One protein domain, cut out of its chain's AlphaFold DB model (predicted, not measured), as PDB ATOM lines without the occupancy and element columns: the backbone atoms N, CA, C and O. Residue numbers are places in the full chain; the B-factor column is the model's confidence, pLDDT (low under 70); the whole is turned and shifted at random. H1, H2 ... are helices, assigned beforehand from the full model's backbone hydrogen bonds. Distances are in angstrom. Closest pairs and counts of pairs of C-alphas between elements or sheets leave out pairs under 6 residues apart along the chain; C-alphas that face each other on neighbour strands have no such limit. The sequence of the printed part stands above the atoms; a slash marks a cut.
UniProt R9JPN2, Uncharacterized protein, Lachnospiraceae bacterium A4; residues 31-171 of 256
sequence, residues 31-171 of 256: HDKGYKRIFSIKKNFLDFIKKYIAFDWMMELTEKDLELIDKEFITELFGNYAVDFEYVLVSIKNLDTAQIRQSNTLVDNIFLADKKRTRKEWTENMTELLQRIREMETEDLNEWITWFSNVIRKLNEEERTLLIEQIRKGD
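Overview. This is residues 31 to 171 of the 256 residues of an uncharacterized protein of Lachnospiraceae bacterium A4 (UniProt R9JPN2). The longest helix, H8, lies side by side with H1 and H5, and H7 joins them along H5, so that these four make a loose helical core. H2, with short H3 beyond it, is set steeply at one side of this core; H9 lies on the opposite side, and a long loop reaches out past H2 and H3, where residues 76 to 81 stick out. The printed part has 141 residues with nine named helices, H1 to H9 in chain order, and no named strand; its class is all helix. It is only just compact, close to loose, with a radius of gyration of the C-alphas of 17.3 A, and its elongated outline spans 59 by 33 by 31 A.

Along the chain. Find C-alpha 138 at (106.818, 181.492, 135.050); from there H8, residues 138 to 151, runs 19.9 A to C-alpha 151 at (125.628, 177.560, 129.967). Before it come H5, residues 106 to 114, 12.2 A long, and H7, residues 126 to 135, 14.5 A. The printed part begins at C-alpha 31 (126.848, 172.617, 131.948) with H1, residues 31 to 40, 14.2 A, then H2, residues 42 to 53, 15.6 A. Look for short H3 at residues 56 to 59, H4 at 97 to 101 and H6 at 119 to 123. H9, residues 157 to 169, covers 17.8 A.

Arrangement. Start at H8, which touches H5, the hub with four helix neighbours: C-alphas 106 and 140 are closest, 5.6 A apart, at a shallow tilt of 27 degrees, the same way. H8 also touches H1, closest C-alphas Gly 34 and Trp 147 at 5.2 A, opposite ways. H7 and H8 form a helical hairpin but only just touch, with 3 pairs of C-alphas within 8 A, through residues 141 to 144 of H8 alone; Ile 133 and Leu 141 are closest, 6.3 A. H5 touches H7 at Asn 109 and Leu 129, 6.8 A, and H4 at Ile 100 and Asp 108, 5.3 A. Further out, H2 touches H5 with residues 44 to 48 alone, Asn 44 and Val 107 closest at 6.5 A, at a steep tilt of 61 degrees. H2 and H3 touch only at the corner, and only just, with 3 pairs of C-alphas within 8 A; Lys 50 and Met 59 are closest, 5.6 A. H9 touches H7 with residues 167 to 168 of H9 alone, the C-alphas of Arg 134 and Ile 167 closest at 5.7 A, and the two helices stand about perpendicular at 86 degrees. H6 touches no helix. Helix packing is part aligned, part crossed: 3 of 6 touching pairs with a tilt are shallow. Every O i to N i+4 pair is within hydrogen-bond range in H1, H2 and H4 to H9; H3 is too short for one.

Size, cuts and confidence. The C-alphas of Asn 80 and Asp 171, the two farthest apart, are 60.0 A apart. The printed part has no cut, and the link from H3 to H4, residues 60 to 96, is the one long link. Mean pLDDT of the printed part is 83.2; look for values under 70 at residue 31, residues 70 to 84, 117 to 120, 123 and 152 to 155.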
ATOM      1  N   HIS A  31     127.959 173.528 132.235       62.88
ATOM      2  CA  HIS A  31     126.848 172.617 131.948       62.88
ATOM      3  C   HIS A  31     126.518 171.729 133.153       62.88
ATOM      4  O   HIS A  31     125.340 171.534 133.460       62.88
ATOM      5  N   ASP A  32     127.526 171.258 133.891       73.94
ATOM      6  CA  ASP A  32     127.328 170.355 135.028       73.94
ATOM      7  C   ASP A  32     126.588 171.058 136.168       73.94
ATOM      8  O   ASP A  32     125.656 170.499 136.748       73.94
ATOM      9  N   LYS A  33     126.926 172.324 136.450       76.94
ATOM     10  CA  LYS A  33     126.188 173.151 137.423       76.94
ATOM     11  C   LYS A  33     124.731 173.350 137.008       76.94
ATOM     12  O   LYS A  33     123.835 173.288 137.852       76.94
ATOM     13  N   GLY A  34     124.497 173.570 135.714       81.88
ATOM     14  CA  GLY A  34     123.159 173.681 135.142       81.88
ATOM     15  C   GLY A  34     122.333 172.416 135.374       81.88
ATOM     16  O   GLY A  34     121.263 172.487 135.976       81.88
ATOM     17  N   TYR A  35     122.846 171.257 134.955       86.50
ATOM     18  CA  TYR A  35     122.137 169.982 135.084       86.50
ATOM     19  C   TYR A  35     121.943 169.540 136.535       86.50
ATOM     20  O   TYR A  35     120.846 169.103 136.878       86.50
ATOM     21  N   LYS A  36     122.943 169.728 137.409       85.38
ATOM     22  CA  LYS A  36     122.804 169.456 138.851       85.38
ATOM     23  C   LYS A  36     121.640 170.239 139.460       85.38
ATOM     24  O   LYS A  36     120.855 169.675 140.216       85.38
ATOM     25  N   ARG A  37     121.484 171.517 139.096       87.38
ATOM     26  CA  ARG A  37     120.358 172.345 139.552       87.38
ATOM     27  C   ARG A  37     119.023 171.891 138.966       87.38
ATOM     28  O   ARG A  37     118.034 171.845 139.682       87.38
ATOM     29  N   ILE A  38     118.971 171.576 137.674       90.38
ATOM     30  CA  ILE A  38     117.717 171.164 137.027       90.38
ATOM     31  C   ILE A  38     117.192 169.865 137.637       90.38
ATOM     32  O   ILE A  38     116.003 169.771 137.941       90.38
ATOM     33  N   PHE A  39     118.075 168.880 137.823       91.56
ATOM     34  CA  PHE A  39     117.713 167.550 138.305       91.56
ATOM     35  C   PHE A  39     117.654 167.429 139.829       91.56
ATOM     36  O   PHE A  39     117.176 166.413 140.325       91.56
ATOM     37  N   SER A  40     118.043 168.462 140.584       89.44
ATOM     38  CA  SER A  40     117.723 168.523 142.015       89.44
ATOM     39  C   SER A  40     116.225 168.749 142.266       89.44
ATOM     40  O   SER A  40     115.715 168.429 143.341       89.44
ATOM     41  N   ILE A  41     115.498 169.255 141.264       91.69
ATOM     42  CA  ILE A  41     114.048 169.428 141.300       91.69
ATOM     43  C   ILE A  41     113.376 168.109 140.900       91.69
ATOM     44  O   ILE A  41     113.454 167.668 139.751       91.69
ATOM     45  N   LYS A  42     112.653 167.500 141.847       94.38
ATOM     46  CA  LYS A  42     112.027 166.173 141.697       94.38
ATOM     47  C   LYS A  42     111.124 166.049 140.468       94.38
ATOM     48  O   LYS A  42     111.246 165.073 139.734       94.38
ATOM     49  N   LYS A  43     110.272 167.048 140.206       94.44
ATOM     50  CA  LYS A  43     109.406 167.112 139.015       94.44
ATOM     51  C   LYS A  43     110.206 166.942 137.719       94.44
ATOM     52  O   LYS A  43     109.840 166.130 136.877       94.44
ATOM     53  N   ASN A  44     111.309 167.678 137.579       94.31
ATOM     54  CA  ASN A  44     112.151 167.647 136.380       94.31
ATOM     55  C   ASN A  44     112.891 166.315 136.246       94.31
ATOM     56  O   ASN A  44     113.024 165.790 135.145       94.31
ATOM     57  N   PHE A  45     113.358 165.757 137.364       94.75
ATOM     58  CA  PHE A  45     113.997 164.445 137.365       94.75
ATOM     59  C   PHE A  45     113.023 163.336 136.950       94.75
ATOM     60  O   PHE A  45     113.360 162.523 136.092       94.75
ATOM     61  N   LEU A  46     111.798 163.334 137.490       95.62
ATOM     62  CA  LEU A  46     110.754 162.385 137.091       95.62
ATOM     63  C   LEU A  46     110.382 162.527 135.617       95.62
ATOM     64  O   LEU A  46     110.281 161.516 134.928       95.62
ATOM     65  N   ASP A  47     110.201 163.761 135.139       94.69
ATOM     66  CA  ASP A  47     109.947 164.035 133.721       94.69
ATOM     67  C   ASP A  47     111.051 163.424 132.849       94.69
ATOM     68  O   ASP A  47     110.772 162.670 131.916       94.69
ATOM     69  N   PHE A  48     112.312 163.643 133.227       95.38
ATOM     70  CA  PHE A  48     113.457 163.101 132.512       95.38
ATOM     71  C   PHE A  48     113.478 161.568 132.473       95.38
ATOM     72  O   PHE A  48     113.508 160.986 131.385       95.38
ATOM     73  N   ILE A  49     113.451 160.898 133.631       94.19
ATOM     74  CA  ILE A  49     113.600 159.437 133.677       94.19
ATOM     75  C   ILE A  49     112.406 158.729 133.037       94.19
ATOM     76  O   ILE A  49     112.590 157.755 132.312       94.19
ATOM     77  N   LYS A  50     111.182 159.236 133.229       94.50
ATOM     78  CA  LYS A  50     109.983 158.615 132.657       94.50
ATOM     79  C   LYS A  50     109.918 158.799 131.152       94.50
ATOM     80  O   LYS A  50     109.495 157.892 130.446       94.50
ATOM     81  N   LYS A  51     110.337 159.961 130.650       94.00
ATOM     82  CA  LYS A  51     110.239 160.271 129.225       94.00
ATOM     83  C   LYS A  51     111.390 159.692 128.411       94.00
ATOM     84  O   LYS A  51     111.148 159.198 127.313       94.00
ATOM     85  N   TYR A  52     112.623 159.789 128.905       92.94
ATOM     86  CA  TYR A  52     113.825 159.511 128.110       92.94
ATOM     87  C   TYR A  52     114.507 158.182 128.439       92.94
ATOM     88  O   TYR A  52     115.287 157.703 127.618       92.94
ATOM     89  N   ILE A  53     114.213 157.580 129.596       92.12
ATOM     90  CA  ILE A  53     114.722 156.251 129.977       92.12
ATOM     91  C   ILE A  53     113.589 155.221 129.926       92.12
ATOM     92  O   ILE A  53     113.729 154.190 129.278       92.12
ATOM     93  N   ALA A  54     112.450 155.546 130.545       91.50
ATOM     94  CA  ALA A  54     111.173 154.853 130.395       91.50
ATOM     95  C   ALA A  54     111.190 153.349 130.740       91.50
ATOM     96  O   ALA A  54     110.502 152.558 130.097       91.50
ATOM     97  N   PHE A  55     111.947 152.932 131.761       91.81
ATOM     98  CA  PHE A  55     111.788 151.576 132.297       91.81
ATOM     99  C   PHE A  55     110.456 151.430 133.032       91.81
ATOM    100  O   PHE A  55     110.017 152.358 133.711       91.81
ATOM    101  N   ASP A  56     109.852 150.241 132.955       93.19
ATOM    102  CA  ASP A  56     108.525 149.964 133.523       93.19
ATOM    103  C   ASP A  56     108.409 150.403 134.991       93.19
ATOM    104  O   ASP A  56     107.446 151.059 135.379       93.19
ATOM    105  N   TRP A  57     109.433 150.122 135.804       93.31
ATOM    106  CA  TRP A  57     109.447 150.492 137.221       93.31
ATOM    107  C   TRP A  57     109.555 152.007 137.458       93.31
ATOM    108  O   TRP A  57     109.066 152.503 138.470       93.31
ATOM    109  N   MET A  58     110.164 152.760 136.533       93.88
ATOM    110  CA  MET A  58     110.299 154.217 136.647       93.88
ATOM    111  C   MET A  58     108.962 154.927 136.435       93.88
ATOM    112  O   MET A  58     108.750 156.013 136.977       93.88
ATOM    113  N   MET A  59     108.050 154.329 135.664       93.69
ATOM    114  CA  MET A  59     106.753 154.930 135.344       93.69
ATOM    115  C   MET A  59     105.867 155.097 136.582       93.69
ATOM    116  O   MET A  59     105.138 156.089 136.679       93.69
ATOM    117  N   GLU A  60     106.015 154.204 137.559       95.50
ATOM    118  CA  GLU A  60     105.250 154.198 138.812       95.50
ATOM    119  C   GLU A  60     105.800 155.164 139.876       95.50
ATOM    120  O   GLU A  60     105.107 155.474 140.842       95.50
ATOM    121  N   LEU A  61     107.021 155.688 139.704       95.88
ATOM    122  CA  LEU A  61     107.652 156.569 140.692       95.88
ATOM    123  C   LEU A  61     106.924 157.907 140.842       95.88
ATOM    124  O   LEU A  61     106.461 158.515 139.874       95.88
ATOM    125  N   THR A  62     106.914 158.433 142.058       96.00
ATOM    126  CA  THR A  62     106.386 159.755 142.401       96.00
ATOM    127  C   THR A  62     107.437 160.587 143.129       96.00
ATOM    128  O   THR A  62     108.494 160.095 143.515       96.00
ATOM    129  N   GLU A  63     107.163 161.872 143.370       95.06
ATOM    130  CA  GLU A  63     108.112 162.739 144.086       95.06
ATOM    131  C   GLU A  63     108.385 162.280 145.528       95.06
ATOM    132  O   GLU A  63     109.400 162.652 146.122       95.06
ATOM    133  N   LYS A  64     107.488 161.478 146.115       95.56
ATOM    134  CA  LYS A  64     107.658 160.926 147.466       95.56
ATOM    135  C   LYS A  64     108.703 159.816 147.511       95.56
ATOM    136  O   LYS A  64     109.305 159.619 148.557       95.56
ATOM    137  N   ASP A  65     108.928 159.157 146.380       93.94
ATOM    138  CA  ASP A  65     109.878 158.051 146.237       93.94
ATOM    139  C   ASP A  65     111.303 158.552 145.952       93.94
ATOM    140  O   ASP A  65     112.234 157.762 145.836       93.94
ATOM    141  N   LEU A  66     111.479 159.875 145.826       92.38
ATOM    142  CA  LEU A  66     112.753 160.508 145.514       92.38
ATOM    143  C   LEU A  66     113.338 161.233 146.722       92.38
ATOM    144  O   LEU A  66     112.661 162.023 147.384       92.38
ATOM    145  N   GLU A  67     114.638 161.066 146.932       88.19
ATOM    146  CA  GLU A  67     115.427 161.839 147.886       88.19
ATOM    147  C   GLU A  67     116.692 162.352 147.199       88.19
ATOM    148  O   GLU A  67     117.393 161.604 146.517       88.19
ATOM    149  N   LEU A  68     116.960 163.651 147.341       85.81
ATOM    150  CA  LEU A  68     118.176 164.250 146.811       85.81
ATOM    151  C   LEU A  68     119.330 163.916 147.750       85.81
ATOM    152  O   LEU A  68     119.318 164.320 148.912       85.81
ATOM    153  N   ILE A  69     120.347 163.237 147.228       80.06
ATOM    154  CA  ILE A  69     121.561 162.951 147.984       80.06
ATOM    155  C   ILE A  69     122.659 163.914 147.536       80.06
ATOM    156  O   ILE A  69     123.309 163.710 146.518       80.06
ATOM    157  N   ASP A  70     122.860 164.973 148.318       67.56
ATOM    158  CA  ASP A  70     123.853 166.031 148.064       67.56
ATOM    159  C   ASP A  70     125.244 165.677 148.629       67.56
ATOM    160  O   ASP A  70     125.910 166.484 149.275       67.56
ATOM    161  N   LYS A  71     125.658 164.412 148.493       66.88
ATOM    162  CA  LYS A  71     126.938 163.916 149.019       66.88
ATOM    163  C   LYS A  71     127.673 163.109 147.963       66.88
ATOM    164  O   LYS A  71     127.090 162.235 147.327       66.88
ATOM    165  N   GLU A  72     128.972 163.359 147.834       59.22
ATOM    166  CA  GLU A  72     129.868 162.448 147.128       59.22
ATOM    167  C   GLU A  72     129.997 161.168 147.961       59.22
ATOM    168  O   GLU A  72     130.537 161.173 149.070       59.22
ATOM    169  N   PHE A  73     129.445 160.062 147.461       54.72
ATOM    170  CA  PHE A  73     129.666 158.756 148.065       54.72
ATOM    171  C   PHE A  73     131.104 158.329 147.783       54.72
ATOM    172  O   PHE A  73     131.438 157.950 146.664       54.72
ATOM    173  N   ILE A  74     131.961 158.375 148.803       53.69
ATOM    174  CA  ILE A  74     133.269 157.726 148.738       53.69
ATOM    175  C   ILE A  74     133.045 156.249 149.074       53.69
ATOM    176  O   ILE A  74     132.805 155.882 150.226       53.69
ATOM    177  N   THR A  75     133.089 155.410 148.042       55.25
ATOM    178  CA  THR A  75     132.898 153.950 148.085       55.25
ATOM    179  C   THR A  75     133.831 153.245 149.077       55.25
ATOM    180  O   THR A  75     133.436 152.249 149.681       55.25
ATOM    181  N   GLU A  76     135.027 153.786 149.323       58.00
ATOM    182  CA  GLU A  76     136.032 153.182 150.212       58.00
ATOM    183  C   GLU A  76     135.594 153.087 151.683       58.00
ATOM    184  O   GLU A  76     135.979 152.148 152.377       58.00
ATOM    185  N   LEU A  77     134.758 154.014 152.169       57.62
ATOM    186  CA  LEU A  77     134.344 154.058 153.581       57.62
ATOM    187  C   LEU A  77     133.295 152.999 153.947       57.62
ATOM    188  O   LEU A  77     133.135 152.683 155.127       57.62
ATOM    189  N   PHE A  78     132.579 152.457 152.960       63.31
ATOM    190  CA  PHE A  78     131.451 151.552 153.194       63.31
ATOM    191  C   PHE A  78     131.758 150.087 152.874       63.31
ATOM    192  O   PHE A  78     131.027 149.218 153.345       63.31
ATOM    193  N   GLY A  79     132.843 149.780 152.153       66.44
ATOM    194  CA  GLY A  79     133.251 148.402 151.854       66.44
ATOM    195  C   GLY A  79     132.084 147.551 151.329       66.44
ATOM    196  O   GLY A  79     131.455 147.898 150.337       66.44
ATOM    197  N   ASN A  80     131.737 146.472 152.040       63.31
ATOM    198  CA  ASN A  80     130.628 145.567 151.683       63.31
ATOM    199  C   ASN A  80     129.215 146.145 151.923       63.31
ATOM    200  O   ASN A  80     128.230 145.481 151.615       63.31
ATOM    201  N   TYR A  81     129.105 147.337 152.511       65.88
ATOM    202  CA  TYR A  81     127.855 148.089 152.669       65.88
ATOM    203  C   TYR A  81     127.672 149.151 151.577       65.88
ATOM    204  O   TYR A  81     126.725 149.935 151.646       65.88
ATOM    205  N   ALA A  82     128.581 149.216 150.596       63.50
ATOM    206  CA  ALA A  82     128.407 150.069 149.433       63.50
ATOM    207  C   ALA A  82     127.139 149.650 148.675       63.50
ATOM    208  O   ALA A  82     126.899 148.467 148.435       63.50
ATOM    209  N   VAL A  83     126.312 150.636 148.336       64.38
ATOM    210  CA  VAL A  83     125.119 150.430 147.513       64.38
ATOM    211  C   VAL A  83     125.575 149.969 146.128       64.38
ATOM    212  O   VAL A  83     126.486 150.565 145.554       64.38
ATOM    213  N   ASP A  84     124.969 148.901 145.611       68.06
ATOM    214  CA  ASP A  84     125.199 148.456 144.236       68.06
ATOM    215  C   ASP A  84     124.476 149.420 143.287       68.06
ATOM    216  O   ASP A  84     123.262 149.619 143.399       68.06
ATOM    217  N   PHE A  85     125.229 150.080 142.409       72.12
ATOM    218  CA  PHE A  85     124.697 151.082 141.493       72.12
ATOM    219  C   PHE A  85     124.658 150.522 140.074       72.12
ATOM    220  O   PHE A  85     125.688 150.190 139.489       72.12
ATOM    221  N   GLU A  86     123.468 150.511 139.481       72.38
ATOM    222  CA  GLU A  86     123.321 150.381 138.036       72.38
ATOM    223  C   GLU A  86     123.273 151.772 137.401       72.38
ATOM    224  O   GLU A  86     122.473 152.628 137.784       72.38
ATOM    225  N   TYR A  87     124.129 152.000 136.407       78.69
ATOM    226  CA  TYR A  87     124.204 153.269 135.692       78.69
ATOM    227  C   TYR A  87     123.524 153.161 134.330       78.69
ATOM    228  O   TYR A  87     123.778 152.234 133.559       78.69
ATOM    229  N   VAL A  88     122.711 154.165 133.998       81.12
ATOM    230  CA  VAL A  88     122.151 154.354 132.657       81.12
ATOM    231  C   VAL A  88     122.828 155.559 132.019       81.12
ATOM    232  O   VAL A  88     122.707 156.680 132.514       81.12
ATOM    233  N   LEU A  89     123.526 155.347 130.902       84.81
ATOM    234  CA  LEU A  89     124.138 156.434 130.141       84.81
ATOM    235  C   LEU A  89     123.162 156.959 129.084       84.81
ATOM    236  O   LEU A  89     122.793 156.239 128.157       84.81
ATOM    237  N   VAL A  90     122.790 158.235 129.189       84.19
ATOM    238  CA  VAL A  90     121.891 158.901 128.236       84.19
ATOM    239  C   VAL A  90     122.662 159.952 127.439       84.19
ATOM    240  O   VAL A  90     123.138 160.946 127.980       84.19
ATOM    241  N   SER A  91     122.768 159.751 126.123       86.44
ATOM    242  CA  SER A  91     123.400 160.713 125.214       86.44
ATOM    243  C   SER A  91     122.370 161.703 124.672       86.44
ATOM    244  O   SER A  91     121.631 161.384 123.739       86.44
ATOM    245  N   ILE A  92     122.367 162.934 125.197       84.50
ATOM    246  CA  ILE A  92     121.464 164.018 124.753       84.50
ATOM    247  C   ILE A  92     121.594 164.273 123.246       84.50
ATOM    248  O   ILE A  92     120.596 164.477 122.552       84.50
ATOM    249  N   LYS A  93     122.818 164.181 122.708       82.56
ATOM    250  CA  LYS A  93     123.102 164.340 121.273       82.56
ATOM    251  C   LYS A  93     122.266 163.389 120.410       82.56
ATOM    252  O   LYS A  93     121.817 163.782 119.336       82.56
ATOM    253  N   ASN A  94     122.067 162.163 120.889       85.38
ATOM    254  CA  ASN A  94     121.442 161.082 120.134       85.38
ATOM    255  C   ASN A  94     119.945 160.922 120.436       85.38
ATOM    256  O   ASN A  94     119.306 160.081 119.814       85.38
ATOM    257  N   LEU A  95     119.382 161.710 121.361       87.56
ATOM    258  CA  LEU A  95     117.939 161.706 121.611       87.56
ATOM    259  C   LEU A  95     117.182 162.087 120.338       87.56
ATOM    260  O   LEU A  95     117.646 162.922 119.562       87.56
ATOM    261  N   ASP A  96     115.995 161.535 120.121       89.44
ATOM    262  CA  ASP A  96     115.183 161.935 118.977       89.44
ATOM    263  C   ASP A  96     114.558 163.317 119.228       89.44
ATOM    264  O   ASP A  96     113.850 163.546 120.208       89.44
ATOM    265  N   THR A  97     114.803 164.266 118.326       89.19
ATOM    266  CA  THR A  97     114.209 165.604 118.422       89.19
ATOM    267  C   THR A  97     112.682 165.551 118.301       89.19
ATOM    268  O   THR A  97     112.006 166.395 118.886       89.19
ATOM    269  N   ALA A  98     112.113 164.565 117.597       90.44
ATOM    270  CA  ALA A  98     110.664 164.385 117.562       90.44
ATOM    271  C   ALA A  98     110.110 164.015 118.946       90.44
ATOM    272  O   ALA A  98     109.109 164.597 119.356       90.44
ATOM    273  N   GLN A  99     110.788 163.141 119.699       91.31
ATOM    274  CA  GLN A  99     110.430 162.806 121.084       91.31
ATOM    275  C   GLN A  99     110.493 164.032 122.002       91.31
ATOM    276  O   GLN A  99     109.581 164.263 122.796       91.31
ATOM    277  N   ILE A 100     111.528 164.865 121.862       92.19
ATOM    278  CA  ILE A 100     111.649 166.086 122.670       92.19
ATOM    279  C   ILE A 100     110.474 167.041 122.394       92.19
ATOM    280  O   ILE A 100     109.880 167.583 123.323       92.19
ATOM    281  N   ARG A 101     110.065 167.178 121.128       91.81
ATOM    282  CA  ARG A 101     108.966 168.059 120.703       91.81
ATOM    283  C   ARG A 101     107.565 167.616 121.136       91.81
ATOM    284  O   ARG A 101     106.651 168.429 121.042       91.81
ATOM    285  N   GLN A 102     107.380 166.374 121.595       93.00
ATOM    286  CA  GLN A 102     106.061 165.836 121.978       93.00
ATOM    287  C   GLN A 102     105.408 166.568 123.158       93.00
ATOM    288  O   GLN A 102     104.189 166.537 123.296       93.00
ATOM    289  N   SER A 103     106.203 167.222 124.000       93.00
ATOM    290  CA  SER A 103     105.729 168.060 125.103       93.00
ATOM    291  C   SER A 103     106.503 169.373 125.128       93.00
ATOM    292  O   SER A 103     107.347 169.613 124.263       93.00
ATOM    293  N   ASN A 104     106.170 170.257 126.068       94.25
ATOM    294  CA  ASN A 104     106.812 171.557 126.247       94.25
ATOM    295  C   ASN A 104     107.326 171.722 127.686       94.25
ATOM    296  O   ASN A 104     107.002 172.699 128.358       94.25
ATOM    297  N   THR A 105     108.060 170.727 128.193       94.75
ATOM    298  CA  THR A 105     108.607 170.782 129.557       94.75
ATOM    299  C   THR A 105     109.900 171.595 129.608       94.75
ATOM    300  O   THR A 105     110.557 171.843 128.591       94.75
ATOM    301  N   LEU A 106     110.296 171.997 130.817       94.69
ATOM    302  CA  LEU A 106     111.585 172.638 131.062       94.69
ATOM    303  C   LEU A 106     112.747 171.783 130.522       94.69
ATOM    304  O   LEU A 106     113.595 172.293 129.788       94.69
ATOM    305  N   VAL A 107     112.748 170.480 130.828       94.19
ATOM    306  CA  VAL A 107     113.785 169.529 130.388       94.19
ATOM    307  C   VAL A 107     113.829 169.439 128.863       94.19
ATOM    308  O   VAL A 107     114.914 169.503 128.285       94.19
ATOM    309  N   ASP A 108     112.670 169.383 128.199       94.62
ATOM    310  CA  ASP A 108     112.593 169.352 126.735       94.62
ATOM    311  C   ASP A 108     113.287 170.557 126.101       94.62
ATOM    312  O   ASP A 108     114.084 170.429 125.170       94.62
ATOM    313  N   ASN A 109     112.988 171.748 126.616       93.75
ATOM    314  CA  ASN A 109     113.510 172.990 126.063       93.75
ATOM    315  C   ASN A 109     114.988 173.206 126.394       93.75
ATOM    316  O   ASN A 109     115.691 173.848 125.612       93.75
ATOM    317  N   ILE A 110     115.482 172.645 127.499       92.00
ATOM    318  CA  ILE A 110     116.919 172.563 127.787       92.00
ATOM    319  C   ILE A 110     117.609 171.601 126.819       92.00
ATOM    320  O   ILE A 110     118.625 171.964 126.243       92.00
ATOM    321  N   PHE A 111     117.057 170.414 126.556       91.69
ATOM    322  CA  PHE A 111     117.658 169.469 125.606       91.69
ATOM    323  C   PHE A 111     117.636 169.983 124.164       91.69
ATOM    324  O   PHE A 111     118.612 169.803 123.436       91.69
ATOM    325  N   LEU A 112     116.566 170.663 123.739       90.38
ATOM    326  CA  LEU A 112     116.528 171.344 122.438       90.38
ATOM    327  C   LEU A 112     117.608 172.419 122.326       90.38
ATOM    328  O   LEU A 112     118.211 172.574 121.263       90.38
ATOM    329  N   ALA A 113     117.836 173.158 123.411       88.31
ATOM    330  CA  ALA A 113     118.853 174.189 123.483       88.31
ATOM    331  C   ALA A 113     120.275 173.594 123.476       88.31
ATOM    332  O   ALA A 113     121.087 173.975 122.642       88.31
ATOM    333  N   ASP A 114     120.555 172.608 124.330       85.88
ATOM    334  CA  ASP A 114     121.877 171.981 124.506       85.88
ATOM    335  C   ASP A 114     122.343 171.178 123.276       85.88
ATOM    336  O   ASP A 114     123.534 171.025 123.004       85.88
ATOM    337  N   LYS A 115     121.401 170.725 122.441       83.62
ATOM    338  CA  LYS A 115     121.715 170.131 121.135       83.62
ATOM    339  C   LYS A 115     122.378 171.102 120.156       83.62
ATOM    340  O   LYS A 115     123.012 170.639 119.206       83.62
ATOM    341  N   LYS A 116     122.235 172.415 120.354       77.62
ATOM    342  CA  LYS A 116     122.849 173.445 119.510       77.62
ATOM    343  C   LYS A 116     124.285 173.670 119.995       77.62
ATOM    344  O   LYS A 116     124.522 174.255 121.046       77.62
ATOM    345  N   ARG A 117     125.266 173.205 119.224       65.94
ATOM    346  CA  ARG A 117     126.703 173.293 119.546       65.94
ATOM    347  C   ARG A 117     127.388 174.464 118.867       65.94
ATOM    348  O   ARG A 117     128.426 174.930 119.325       65.94
ATOM    349  N   THR A 118     126.831 174.930 117.756       66.25
ATOM    350  CA  THR A 118     127.385 176.055 117.004       66.25
ATOM    351  C   THR A 118     126.450 177.252 117.032       66.25
ATOM    352  O   THR A 118     125.231 177.119 117.117       66.25
ATOM    353  N   ARG A 119     127.015 178.454 116.874       63.75
ATOM    354  CA  ARG A 119     126.223 179.682 116.708       63.75
ATOM    355  C   ARG A 119     125.161 179.526 115.622       63.75
ATOM    356  O   ARG A 119     124.032 179.951 115.823       63.75
ATOM    357  N   LYS A 120     125.546 178.939 114.486       69.69
ATOM    358  CA  LYS A 120     124.657 178.739 113.343       69.69
ATOM    359  C   LYS A 120     123.441 177.912 113.755       69.69
ATOM    360  O   LYS A 120     122.325 178.342 113.510       69.69
ATOM    361  N   GLU A 121     123.653 176.817 114.480       74.38
ATOM    362  CA  GLU A 121     122.571 175.989 115.027       74.38
ATOM    363  C   GLU A 121     121.736 176.727 116.077       74.38
ATOM    364  O   GLU A 121     120.534 176.503 116.161       74.38
ATOM    365  N   TRP A 122     122.336 177.617 116.875       74.25
ATOM    366  CA  TRP A 122     121.584 178.444 117.819       74.25
ATOM    367  C   TRP A 122     120.649 179.423 117.120       74.25
ATOM    368  O   TRP A 122     119.491 179.518 117.523       74.25
ATOM    369  N   THR A 123     121.127 180.081 116.063       69.19
ATOM    370  CA  THR A 123     120.349 181.026 115.249       69.19
ATOM    371  C   THR A 123     119.341 180.327 114.336       69.19
ATOM    372  O   THR A 123     118.227 180.813 114.146       69.19
ATOM    373  N   GLU A 124     119.680 179.150 113.810       71.50
ATOM    374  CA  GLU A 124     118.771 178.321 113.023       71.50
ATOM    375  C   GLU A 124     117.700 177.717 113.939       71.50
ATOM    376  O   GLU A 124     117.983 177.173 115.006       71.50
ATOM    377  N   ASN A 125     116.431 177.833 113.547       70.56
ATOM    378  CA  ASN A 125     115.288 177.361 114.340       70.56
ATOM    379  C   ASN A 125     115.210 177.981 115.752       70.56
ATOM    380  O   ASN A 125     114.664 177.372 116.672       70.56
ATOM    381  N   MET A 126     115.764 179.184 115.952       79.06
ATOM    382  CA  MET A 126     115.628 179.922 117.212       79.06
ATOM    383  C   MET A 126     114.161 180.260 117.507       79.06
ATOM    384  O   MET A 126     113.729 180.129 118.646       79.06
ATOM    385  N   THR A 127     113.391 180.593 116.468       83.06
ATOM    386  CA  THR A 127     111.939 180.818 116.527       83.06
ATOM    387  C   THR A 127     111.196 179.722 117.288       83.06
ATOM    388  O   THR A 127     110.439 180.032 118.202       83.06
ATOM    389  N   GLU A 128     111.433 178.448 116.953       87.94
ATOM    390  CA  GLU A 128     110.721 177.320 117.570       87.94
ATOM    391  C   GLU A 128     110.987 177.270 119.079       87.94
ATOM    392  O   GLU A 128     110.057 177.236 119.883       87.94
ATOM    393  N   LEU A 129     112.263 177.316 119.471       89.19
ATOM    394  CA  LEU A 129     112.661 177.294 120.877       89.19
ATOM    395  C   LEU A 129     112.070 178.488 121.635       89.19
ATOM    396  O   LEU A 129     111.563 178.330 122.739       89.19
ATOM    397  N   LEU A 130     112.098 179.670 121.025       87.81
ATOM    398  CA  LEU A 130     111.584 180.901 121.609       87.81
ATOM    399  C   LEU A 130     110.067 180.884 121.830       87.81
ATOM    400  O   LEU A 130     109.600 181.332 122.877       87.81
ATOM    401  N   GLN A 131     109.303 180.359 120.872       88.50
ATOM    402  CA  GLN A 131     107.858 180.170 121.012       88.50
ATOM    403  C   GLN A 131     107.557 179.189 122.151       88.50
ATOM    404  O   GLN A 131     106.769 179.495 123.044       88.50
ATOM    405  N   ARG A 132     108.279 178.066 122.193       92.62
ATOM    406  CA  ARG A 132     108.126 177.040 123.230       92.62
ATOM    407  C   ARG A 132     108.407 177.570 124.633       92.62
ATOM    408  O   ARG A 132     107.566 177.421 125.517       92.62
ATOM    409  N   ILE A 133     109.542 178.243 124.846       91.94
ATOM    410  CA  ILE A 133     109.880 178.778 126.176       91.94
ATOM    411  C   ILE A 133     108.938 179.908 126.609       91.94
ATOM    412  O   ILE A 133     108.697 180.085 127.801       91.94
ATOM    413  N   ARG A 134     108.377 180.665 125.657       89.06
ATOM    414  CA  ARG A 134     107.408 181.732 125.939       89.06
ATOM    415  C   ARG A 134     106.099 181.193 126.511       89.06
ATOM    416  O   ARG A 134     105.483 181.875 127.329       89.06
ATOM    417  N   GLU A 135     105.698 180.001 126.087       90.81
ATOM    418  CA  GLU A 135     104.487 179.311 126.541       90.81
ATOM    419  C   GLU A 135     104.672 178.584 127.881       90.81
ATOM    420  O   GLU A 135     103.685 178.181 128.489       90.81
ATOM    421  N   MET A 136     105.909 178.441 128.373       91.25
ATOM    422  CA  MET A 136     106.164 177.824 129.676       91.25
ATOM    423  C   MET A 136     105.648 178.683 130.834       91.25
ATOM    424  O   MET A 136     105.642 179.924 130.784       91.25
ATOM    425  N   GLU A 137     105.329 178.008 131.934       90.75
ATOM    426  CA  GLU A 137     105.021 178.637 133.215       90.75
ATOM    427  C   GLU A 137     106.163 179.536 133.708       90.75
ATOM    428  O   GLU A 137     107.318 179.430 133.288       90.75
ATOM    429  N   THR A 138     105.843 180.479 134.596       87.38
ATOM    430  CA  THR A 138     106.818 181.492 135.050       87.38
ATOM    431  C   THR A 138     108.016 180.883 135.765       87.38
ATOM    432  O   THR A 138     109.143 181.319 135.537       87.38
ATOM    433  N   GLU A 139     107.786 179.861 136.582       89.50
ATOM    434  CA  GLU A 139     108.843 179.143 137.291       89.50
ATOM    435  C   GLU A 139     109.760 178.381 136.324       89.50
ATOM    436  O   GLU A 139     110.971 178.597 136.337       89.50
ATOM    437  N   ASP A 140     109.182 177.607 135.400       91.69
ATOM    438  CA  ASP A 140     109.933 176.850 134.394       91.69
ATOM    439  C   ASP A 140     110.732 177.791 133.465       91.69
ATOM    440  O   ASP A 140     111.907 177.547 133.193       91.69
ATOM    441  N   LEU A 141     110.165 178.929 133.034       90.00
ATOM    442  CA  LEU A 141     110.920 179.928 132.264       90.00
ATOM    443  C   LEU A 141     112.085 180.522 133.063       90.00
ATOM    444  O   LEU A 141     113.170 180.711 132.514       90.00
ATOM    445  N   ASN A 142     111.882 180.823 134.344       87.69
ATOM    446  CA  ASN A 142     112.946 181.361 135.186       87.69
ATOM    447  C   ASN A 142     114.092 180.361 135.355       87.69
ATOM    448  O   ASN A 142     115.253 180.771 135.301       87.69
ATOM    449  N   GLU A 143     113.789 179.074 135.525       90.38
ATOM    450  CA  GLU A 143     114.803 178.020 135.584       90.38
ATOM    451  C   GLU A 143     115.494 177.819 134.231       90.38
ATOM    452  O   GLU A 143     116.721 177.715 134.191       90.38
ATOM    453  N   TRP A 144     114.764 177.893 133.111       91.81
ATOM    454  CA  TRP A 144     115.367 177.856 131.775       91.81
ATOM    455  C   TRP A 144     116.349 179.018 131.563       91.81
ATOM    456  O   TRP A 144     117.464 178.810 131.090       91.81
ATOM    457  N   ILE A 145     115.982 180.240 131.965       87.44
ATOM    458  CA  ILE A 145     116.851 181.426 131.863       87.44
ATOM    459  C   ILE A 145     118.064 181.303 132.787       87.44
ATOM    460  O   ILE A 145     119.165 181.715 132.414       87.44
ATOM    461  N   THR A 146     117.887 180.738 133.982       86.62
ATOM    462  CA  THR A 146     118.994 180.449 134.902       86.62
ATOM    463  C   THR A 146     119.965 179.446 134.283       86.62
ATOM    464  O   THR A 146     121.166 179.704 134.261       86.62
ATOM    465  N   TRP A 147     119.461 178.346 133.718       89.06
ATOM    466  CA  TRP A 147     120.286 177.379 132.996       89.06
ATOM    467  C   TRP A 147     121.001 178.023 131.803       89.06
ATOM    468  O   TRP A 147     122.218 177.911 131.696       89.06
ATOM    469  N   PHE A 148     120.283 178.782 130.972       85.19
ATOM    470  CA  PHE A 148     120.844 179.488 129.817       85.19
ATOM    471  C   PHE A 148     121.966 180.453 130.228       85.19
ATOM    472  O   PHE A 148     123.008 180.514 129.582       85.19
ATOM    473  N   SER A 149     121.786 181.167 131.342       79.88
ATOM    474  CA  SER A 149     122.807 182.062 131.901       79.88
ATOM    475  C   SER A 149     124.016 181.300 132.451       79.88
ATOM    476  O   SER A 149     125.121 181.822 132.458       79.88
ATOM    477  N   ASN A 150     123.846 180.066 132.916       77.31
ATOM    478  CA  ASN A 150     124.978 179.260 133.366       77.31
ATOM    479  C   ASN A 150     125.740 178.648 132.188       77.31
ATOM    480  O   ASN A 150     126.962 178.614 132.227       77.31
ATOM    481  N   VAL A 151     125.035 178.218 131.140       73.00
ATOM    482  CA  VAL A 151     125.628 177.560 129.967       73.00
ATOM    483  C   VAL A 151     126.291 178.546 129.009       73.00
ATOM    484  O   VAL A 151     127.374 178.269 128.507       73.00
ATOM    485  N   ILE A 152     125.667 179.699 128.757       68.25
ATOM    486  CA  ILE A 152     126.190 180.682 127.800       68.25
ATOM    487  C   ILE A 152     127.141 181.671 128.482       68.25
ATOM    488  O   ILE A 152     128.275 181.841 128.047       68.25
ATOM    489  N   ARG A 153     126.669 182.380 129.516       69.12
ATOM    490  CA  ARG A 153     127.426 183.385 130.288       69.12
ATOM    491  C   ARG A 153     126.556 183.921 131.417       69.12
ATOM    492  O   ARG A 153     125.396 184.258 131.170       69.12
ATOM    493  N   LYS A 154     127.147 184.156 132.598       68.81
ATOM    494  CA  LYS A 154     126.481 184.881 133.695       68.81
ATOM    495  C   LYS A 154     125.919 186.217 133.194       68.81
ATOM    496  O   LYS A 154     126.671 187.146 132.881       68.81
ATOM    497  N   LEU A 155     124.596 186.290 133.104       69.81
ATOM    498  CA  LEU A 155     123.861 187.519 132.831       69.81
ATOM    499  C   LEU A 155     123.754 188.322 134.127       69.81
ATOM    500  O   LEU A 155     123.540 187.749 135.197       69.81
ATOM    501  N   ASN A 156     123.897 189.643 134.039       78.19
ATOM    502  CA  ASN A 156     123.564 190.510 135.169       78.19
ATOM    503  C   ASN A 156     122.034 190.662 135.307       78.19
ATOM    504  O   ASN A 156     121.271 190.219 134.443       78.19
ATOM    505  N   GLU A 157     121.571 191.277 136.398       79.75
ATOM    506  CA  GLU A 157     120.133 191.418 136.672       79.75
ATOM    507  C   GLU A 157     119.387 192.216 135.594       79.75
ATOM    508  O   GLU A 157     118.263 191.856 135.239       79.75
ATOM    509  N   GLU A 158     120.008 193.249 135.020       82.06
ATOM    510  CA  GLU A 158     119.416 194.060 133.949       82.06
ATOM    511  C   GLU A 158     119.257 193.255 132.654       82.06
ATOM    512  O   GLU A 158     118.179 193.227 132.062       82.06
ATOM    513  N   GLU A 159     120.310 192.547 132.232       81.31
ATOM    514  CA  GLU A 159     120.310 191.665 131.062       81.31
ATOM    515  C   GLU A 159     119.280 190.547 131.223       81.31
ATOM    516  O   GLU A 159     118.541 190.249 130.283       81.31
ATOM    517  N   ARG A 160     119.192 189.961 132.423       81.75
ATOM    518  CA  ARG A 160     118.205 188.932 132.754       81.75
ATOM    519  C   ARG A 160     116.783 189.483 132.692       81.75
ATOM    520  O   ARG A 160     115.917 188.853 132.090       81.75
ATOM    521  N   THR A 161     116.541 190.656 133.273       82.94
ATOM    522  CA  THR A 161     115.219 191.302 133.278       82.94
ATOM    523  C   THR A 161     114.776 191.658 131.863       82.94
ATOM    524  O   THR A 161     113.651 191.346 131.475       82.94
ATOM    525  N   LEU A 162     115.682 192.228 131.065       83.00
ATOM    526  CA  LEU A 162     115.425 192.548 129.666       83.00
ATOM    527  C   LEU A 162     115.109 191.285 128.856       83.00
ATOM    528  O   LEU A 162     114.164 191.283 128.073       83.00
ATOM    529  N   LEU A 163     115.861 190.202 129.068       82.25
ATOM    530  CA  LEU A 163     115.625 188.925 128.397       82.25
ATOM    531  C   LEU A 163     114.241 188.350 128.736       82.25
ATOM    532  O   LEU A 163     113.510 187.942 127.834       82.25
ATOM    533  N   ILE A 164     113.856 188.363 130.018       82.81
ATOM    534  CA  ILE A 164     112.527 187.922 130.474       82.81
ATOM    535  C   ILE A 164     111.431 188.758 129.812       82.81
ATOM    536  O   ILE A 164     110.468 188.207 129.274       82.81
ATOM    537  N   GLU A 165     111.564 190.085 129.845       83.62
ATOM    538  CA  GLU A 165     110.577 190.986 129.262       83.62
ATOM    539  C   GLU A 165     110.419 190.739 127.760       83.62
ATOM    540  O   GLU A 165     109.296 190.652 127.262       83.62
ATOM    541  N   GLN A 166     111.531 190.554 127.051       83.50
ATOM    542  CA  GLN A 166     111.523 190.266 125.625       83.50
ATOM    543  C   GLN A 166     110.865 188.925 125.316       83.50
ATOM    544  O   GLN A 166     110.013 188.886 124.439       83.50
ATOM    545  N   ILE A 167     111.180 187.855 126.050       84.00
ATOM    546  CA  ILE A 167     110.544 186.545 125.837       84.00
ATOM    547  C   ILE A 167     109.030 186.622 126.078       84.00
ATOM    548  O   ILE A 167     108.252 186.033 125.332       84.00
ATOM    549  N   ARG A 168     108.588 187.359 127.106       83.69
ATOM    550  CA  ARG A 168     107.168 187.426 127.484       83.69
ATOM    551  C   ARG A 168     106.351 188.370 126.602       83.69
ATOM    552  O   ARG A 168     105.245 188.019 126.183       83.69
ATOM    553  N   LYS A 169     106.866 189.571 126.348       80.06
ATOM    554  CA  LYS A 169     106.126 190.683 125.727       80.06
ATOM    555  C   LYS A 169     106.633 191.055 124.337       80.06
ATOM    556  O   LYS A 169     105.917 191.737 123.609       80.06
ATOM    557  N   GLY A 170     107.843 190.645 123.975       74.25
ATOM    558  CA  GLY A 170     108.444 190.964 122.689       74.25
ATOM    559  C   GLY A 170     107.727 190.293 121.520       74.25
ATOM    560  O   GLY A 170     107.106 189.233 121.647       74.25
ATOM    561  N   ASP A 171     107.829 190.936 120.361       78.38
ATOM    562  CA  ASP A 171     107.565 190.282 119.083       78.38
ATOM    563  C   ASP A 171     108.720 189.319 118.755       78.38
ATOM    564  O   ASP A 171     109.869 189.540 119.154       78.38
TER     565      ASP A 171